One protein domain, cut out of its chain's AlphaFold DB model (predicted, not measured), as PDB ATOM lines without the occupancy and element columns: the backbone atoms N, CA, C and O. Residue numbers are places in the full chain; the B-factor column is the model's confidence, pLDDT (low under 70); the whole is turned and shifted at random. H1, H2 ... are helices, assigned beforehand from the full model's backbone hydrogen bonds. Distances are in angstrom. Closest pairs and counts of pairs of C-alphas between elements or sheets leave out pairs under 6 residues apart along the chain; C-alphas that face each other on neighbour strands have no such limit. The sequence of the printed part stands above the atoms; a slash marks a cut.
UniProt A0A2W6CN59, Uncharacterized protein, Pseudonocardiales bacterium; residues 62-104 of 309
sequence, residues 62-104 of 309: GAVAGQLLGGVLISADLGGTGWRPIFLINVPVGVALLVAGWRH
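Overview. This is residues 62 to 104 of the 309 residues of an uncharacterized protein of Pseudonocardiales bacterium (UniProt A0A2W6CN59). The model is an open V of helices: H3 and the short H2 follow each other nearly in line as the longer arm, H1 is the other, and the link of residues 76 to 83 joins them at the closed end. Residues 91 to 104 of H3 stick out free. The printed part has 43 residues, with three named helices in the order H1, H2, H3 and no named strand, all helix in class. It is loose, with a radius of gyration of the C-alphas of 12.3 A, and flat, spanning 37 by 21 by 10 A.

Arrangement. H3, residues 90 to 104, and H2, residues 84 to 88, meet only through their tight link. H1, residues 62 to 75, touches H2 with residues 70 to 74 alone; the closest C-alphas, of Gly 70 and Ile 86, are 5.9 A apart. H1 and H3 are apart. In H1, H2 and H3 every O i to N i+4 pair is within hydrogen-bond range.

Along the chain. H3 is 20.5 A long and ends at C-alpha 104 (9.720, -28.215, -32.767). H1 is 19.5 A long, from C-alpha 62 (16.836, -18.094, -17.357); H2 is 6.6 A.

Size, cuts and confidence. The farthest C-alphas, of Gly 80 and His 104, are 38.6 A apart. The printed part has no cut and no long link. Residue 79 is under pLDDT 70.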
ATOM      1  N   GLY A  62      18.056 -17.770 -18.092       82.19
ATOM      2  CA  GLY A  62      16.836 -18.094 -17.357       82.19
ATOM      3  C   GLY A  62      16.965 -17.832 -15.857       82.19
ATOM      4  O   GLY A  62      16.062 -17.251 -15.266       82.19
ATOM      5  N   ALA A  63      18.102 -18.178 -15.248       76.50
ATOM      6  CA  ALA A  63      18.357 -17.904 -13.836       76.50
ATOM      7  C   ALA A  63      18.416 -16.394 -13.535       76.50
ATOM      8  O   ALA A  63      17.787 -15.940 -12.580       76.50
ATOM      9  N   VAL A  64      19.109 -15.601 -14.365       76.06
ATOM     10  CA  VAL A  64      19.159 -14.132 -14.215       76.06
ATOM     11  C   VAL A  64      17.780 -13.512 -14.438       76.06
ATOM     12  O   VAL A  64      17.321 -12.721 -13.616       76.06
ATOM     13  N   ALA A  65      17.090 -13.900 -15.515       80.62
ATOM     14  CA  ALA A  65      15.745 -13.419 -15.811       80.62
ATOM     15  C   ALA A  65      14.764 -13.779 -14.689       80.62
ATOM     16  O   ALA A  65      13.965 -12.937 -14.299       80.62
ATOM     17  N   GLY A  66      14.861 -14.987 -14.129       81.88
ATOM     18  CA  GLY A  66      14.035 -15.448 -13.017       81.88
ATOM     19  C   GLY A  66      14.233 -14.631 -11.740       81.88
ATOM     20  O   GLY A  66      13.246 -14.248 -11.122       81.88
ATOM     21  N   GLN A  67      15.477 -14.300 -11.374       79.56
ATOM     22  CA  GLN A  67      15.759 -13.445 -10.209       79.56
ATOM     23  C   GLN A  67      15.213 -12.022 -10.399       79.56
ATOM     24  O   GLN A  67      14.581 -11.470  -9.498       79.56
ATOM     25  N   LEU A  68      15.394 -11.450 -11.595       79.69
ATOM     26  CA  LEU A  68      14.876 -10.123 -11.936       79.69
ATOM     27  C   LEU A  68      13.343 -10.094 -11.938       79.69
ATOM     28  O   LEU A  68      12.738  -9.282 -11.241       79.69
ATOM     29  N   LEU A  69      12.712 -11.000 -12.690       81.38
ATOM     30  CA  LEU A  69      11.256 -11.103 -12.792       81.38
ATOM     31  C   LEU A  69      10.627 -11.417 -11.437       81.38
ATOM     32  O   LEU A  69       9.627 -10.800 -11.089       81.38
ATOM     33  N   GLY A  70      11.217 -12.324 -10.656       79.62
ATOM     34  CA  GLY A  70      10.746 -12.664  -9.314       79.62
ATOM     35  C   GLY A  70      10.768 -11.459  -8.374       79.62
ATOM     36  O   GLY A  70       9.756 -11.162  -7.744       79.62
ATOM     37  N   GLY A  71      11.882 -10.720  -8.334       76.81
ATOM     38  CA  GLY A  71      12.008  -9.512  -7.516       76.81
ATOM     39  C   GLY A  71      11.027  -8.405  -7.916       76.81
ATOM     40  O   GLY A  71      10.408  -7.788  -7.046       76.81
ATOM     41  N   VAL A  72      10.837  -8.187  -9.223       82.38
ATOM     42  CA  VAL A  72       9.867  -7.214  -9.752       82.38
ATOM     43  C   VAL A  72       8.435  -7.628  -9.420       82.38
ATOM     44  O   VAL A  72       7.673  -6.795  -8.942       82.38
ATOM     45  N   LEU A  73       8.067  -8.900  -9.612       80.94
ATOM     46  CA  LEU A  73       6.712  -9.387  -9.330       80.94
ATOM     47  C   LEU A  73       6.348  -9.292  -7.847       80.94
ATOM     48  O   LEU A  73       5.216  -8.928  -7.544       80.94
ATOM     49  N   ILE A  74       7.289  -9.585  -6.941       80.06
ATOM     50  CA  ILE A  74       7.078  -9.393  -5.497       80.06
ATOM     51  C   ILE A  74       6.884  -7.912  -5.185       80.06
ATOM     52  O   ILE A  74       5.976  -7.544  -4.448       80.06
ATOM     53  N   SER A  75       7.749  -7.059  -5.736       75.69
ATOM     54  CA  SER A  75       7.776  -5.636  -5.385       75.69
ATOM     55  C   SER A  75       6.621  -4.847  -6.004       75.69
ATOM     56  O   SER A  75       6.237  -3.816  -5.466       75.69
ATOM     57  N   ALA A  76       6.068  -5.317  -7.124       75.75
ATOM     58  CA  ALA A  76       4.912  -4.712  -7.775       75.75
ATOM     59  C   ALA A  76       3.594  -4.950  -7.016       75.75
ATOM     60  O   ALA A  76       2.608  -4.302  -7.356       75.75
ATOM     61  N   ASP A  77       3.574  -5.883  -6.051       73.00
ATOM     62  CA  ASP A  77       2.417  -6.265  -5.226       73.00
ATOM     63  C   ASP A  77       1.086  -6.238  -5.995       73.00
ATOM     64  O   ASP A  77       0.132  -5.532  -5.657       73.00
ATOM     65  N   LEU A  78       1.050  -6.973  -7.112       72.44
ATOM     66  CA  LEU A  78      -0.057  -6.931  -8.064       72.44
ATOM     67  C   LEU A  78      -1.376  -7.292  -7.362       72.44
ATOM     68  O   LEU A  78      -1.644  -8.458  -7.069       72.44
ATOM     69  N   GLY A  79      -2.197  -6.277  -7.084       66.19
ATOM     70  CA  GLY A  79      -3.497  -6.426  -6.429       66.19
ATOM     71  C   GLY A  79      -3.437  -6.891  -4.968       66.19
ATOM     72  O   GLY A  79      -4.371  -7.563  -4.532       66.19
ATOM     73  N   GLY A  80      -2.357  -6.610  -4.229       71.50
ATOM     74  CA  GLY A  80      -2.208  -7.048  -2.830       71.50
ATOM     75  C   GLY A  80      -2.013  -8.561  -2.680       71.50
ATOM     76  O   GLY A  80      -2.258  -9.136  -1.617       71.50
ATOM     77  N   THR A  81      -1.652  -9.250  -3.767       72.44
ATOM     78  CA  THR A  81      -1.489 -10.710  -3.781       72.44
ATOM     79  C   THR A  81      -0.094 -11.165  -3.340       72.44
ATOM     80  O   THR A  81       0.153 -12.376  -3.261       72.44
ATOM     81  N   GLY A  82       0.803 -10.221  -3.018       76.56
ATOM     82  CA  GLY A  82       2.145 -10.476  -2.507       76.56
ATOM     83  C   GLY A  82       2.970 -11.354  -3.448       76.56
ATOM     84  O   GLY A  82       3.289 -10.982  -4.572       76.56
ATOM     85  N   TRP A  83       3.317 -12.559  -2.993       78.50
ATOM     86  CA  TRP A  83       4.201 -13.489  -3.706       78.50
ATOM     87  C   TRP A  83       3.497 -14.371  -4.750       78.50
ATOM     88  O   TRP A  83       4.157 -15.008  -5.574       78.50
ATOM     89  N   ARG A  84       2.159 -14.446  -4.739       84.88
ATOM     90  CA  ARG A  84       1.379 -15.358  -5.605       84.88
ATOM     91  C   ARG A  84       1.651 -15.191  -7.110       84.88
ATOM     92  O   ARG A  84       1.726 -16.217  -7.796       84.88
ATOM     93  N   PRO A  85       1.858 -13.973  -7.656       83.38
ATOM     94  CA  PRO A  85       2.157 -13.786  -9.077       83.38
ATOM     95  C   PRO A  85       3.404 -14.542  -9.557       83.38
ATOM     96  O   PRO A  85       3.449 -14.975 -10.707       83.38
ATOM     97  N   ILE A  86       4.394 -14.769  -8.682       81.88
ATOM     98  CA  ILE A  86       5.629 -15.504  -9.014       81.88
ATOM     99  C   ILE A  86       5.327 -16.964  -9.365       81.88
ATOM    100  O   ILE A  86       6.041 -17.588 -10.142       81.88
ATOM    101  N   PHE A  87       4.259 -17.536  -8.814       82.12
ATOM    102  CA  PHE A  87       3.830 -18.884  -9.177       82.12
ATOM    103  C   PHE A  87       3.015 -18.862 -10.465       82.12
ATOM    104  O   PHE A  87       3.222 -19.708 -11.333       82.12
ATOM    105  N   LEU A  88       2.151 -17.856 -10.627       84.94
ATOM    106  CA  LEU A  88       1.317 -17.709 -11.816       84.94
ATOM    107  C   LEU A  88       2.136 -17.492 -13.084       84.94
ATOM    108  O   LEU A  88       1.759 -18.046 -14.106       84.94
ATOM    109  N   ILE A  89       3.263 -16.772 -13.035       85.50
ATOM    110  CA  ILE A  89       4.119 -16.547 -14.215       85.50
ATOM    111  C   ILE A  89       4.751 -17.839 -14.759       85.50
ATOM    112  O   ILE A  89       5.040 -17.926 -15.952       85.50
ATOM    113  N   ASN A  90       4.899 -18.880 -13.932       86.38
ATOM    114  CA  ASN A  90       5.381 -20.179 -14.405       86.38
ATOM    115  C   ASN A  90       4.362 -20.873 -15.318       86.38
ATOM    116  O   ASN A  90       4.757 -21.630 -16.201       86.38
ATOM    117  N   VAL A  91       3.063 -20.604 -15.148       90.00
ATOM    118  CA  VAL A  91       1.996 -21.209 -15.957       90.00
ATOM    119  C   VAL A  91       2.091 -20.805 -17.437       90.00
ATOM    120  O   VAL A  91       2.229 -21.704 -18.267       90.00
ATOM    121  N   PRO A  92       2.077 -19.512 -17.827       89.56
ATOM    122  CA  PRO A  92       2.189 -19.122 -19.228       89.56
ATOM    123  C   PRO A  92       3.545 -19.508 -19.826       89.56
ATOM    124  O   PRO A  92       3.590 -19.943 -20.974       89.56
ATOM    125  N   VAL A  93       4.638 -19.423 -19.056       88.69
ATOM    126  CA  VAL A  93       5.964 -19.875 -19.509       88.69
ATOM    127  C   VAL A  93       5.956 -21.380 -19.786       88.69
ATOM    128  O   VAL A  93       6.411 -21.814 -20.842       88.69
ATOM    129  N   GLY A  94       5.385 -22.180 -18.884       88.75
ATOM    130  CA  GLY A  94       5.241 -23.624 -19.050       88.75
ATOM    131  C   GLY A  94       4.394 -23.991 -20.267       88.75
ATOM    132  O   GLY A  94       4.799 -24.836 -21.060       88.75
ATOM    133  N   VAL A  95       3.264 -23.308 -20.476       94.19
ATOM    134  CA  VAL A  95       2.419 -23.497 -21.666       94.19
ATOM    135  C   VAL A  95       3.183 -23.150 -22.944       94.19
ATOM    136  O   VAL A  95       3.171 -23.937 -23.890       94.19
ATOM    137  N   ALA A  96       3.899 -22.024 -22.976       93.19
ATOM    138  CA  ALA A  96       4.695 -21.628 -24.136       93.19
ATOM    139  C   ALA A  96       5.779 -22.668 -24.469       93.19
ATOM    140  O   ALA A  96       5.953 -23.027 -25.634       93.19
ATOM    141  N   LEU A  97       6.466 -23.199 -23.452       90.81
ATOM    142  CA  LEU A  97       7.469 -24.252 -23.619       90.81
ATOM    143  C   LEU A  97       6.855 -25.578 -24.087       90.81
ATOM    144  O   LEU A  97       7.444 -26.238 -24.940       90.81
ATOM    145  N   LEU A  98       5.674 -25.956 -23.586       92.00
ATOM    146  CA  LEU A  98       4.950 -27.147 -24.045       92.00
ATOM    147  C   LEU A  98       4.547 -27.026 -25.517       92.00
ATOM    148  O   LEU A  98       4.772 -27.954 -26.291       92.00
ATOM    149  N   VAL A  99       4.011 -25.872 -25.921       94.75
ATOM    150  CA  VAL A  99       3.632 -25.599 -27.316       94.75
ATOM    151  C   VAL A  99       4.860 -25.605 -28.225       94.75
ATOM    152  O   VAL A  99       4.841 -26.235 -29.284       94.75
ATOM    153  N   ALA A 100       5.946 -24.946 -27.815       91.88
ATOM    154  CA  ALA A 100       7.199 -24.941 -28.564       91.88
ATOM    155  C   ALA A 100       7.783 -26.354 -28.685       91.88
ATOM    156  O   ALA A 100       8.209 -26.756 -29.767       91.88
ATOM    157  N   GLY A 101       7.754 -27.124 -27.597       89.44
ATOM    158  CA  GLY A 101       8.223 -28.500 -27.581       89.44
ATOM    159  C   GLY A 101       7.423 -29.382 -28.533       89.44
ATOM    160  O   GLY A 101       8.004 -30.045 -29.385       89.44
ATOM    161  N   TRP A 102       6.094 -29.310 -28.466       89.50
ATOM    162  CA  TRP A 102       5.197 -30.055 -29.350       89.50
ATOM    163  C   TRP A 102       5.387 -29.710 -30.835       89.50
ATOM    164  O   TRP A 102       5.255 -30.581 -31.692       89.50
ATOM    165  N   ARG A 103       5.728 -28.455 -31.152       91.81
ATOM    166  CA  ARG A 103       5.892 -27.981 -32.534       91.81
ATOM    167  C   ARG A 103       7.282 -28.232 -33.123       91.81
ATOM    168  O   ARG A 103       7.398 -28.374 -34.338       91.81
ATOM    169  N   HIS A 104       8.329 -28.223 -32.297       89.06
ATOM    170  CA  HIS A 104       9.720 -28.215 -32.767       89.06
ATOM    171  C   HIS A 104      10.513 -29.482 -32.439       89.06
ATOM    172  O   HIS A 104      11.539 -29.707 -33.087       89.06
TER     173      HIS A 104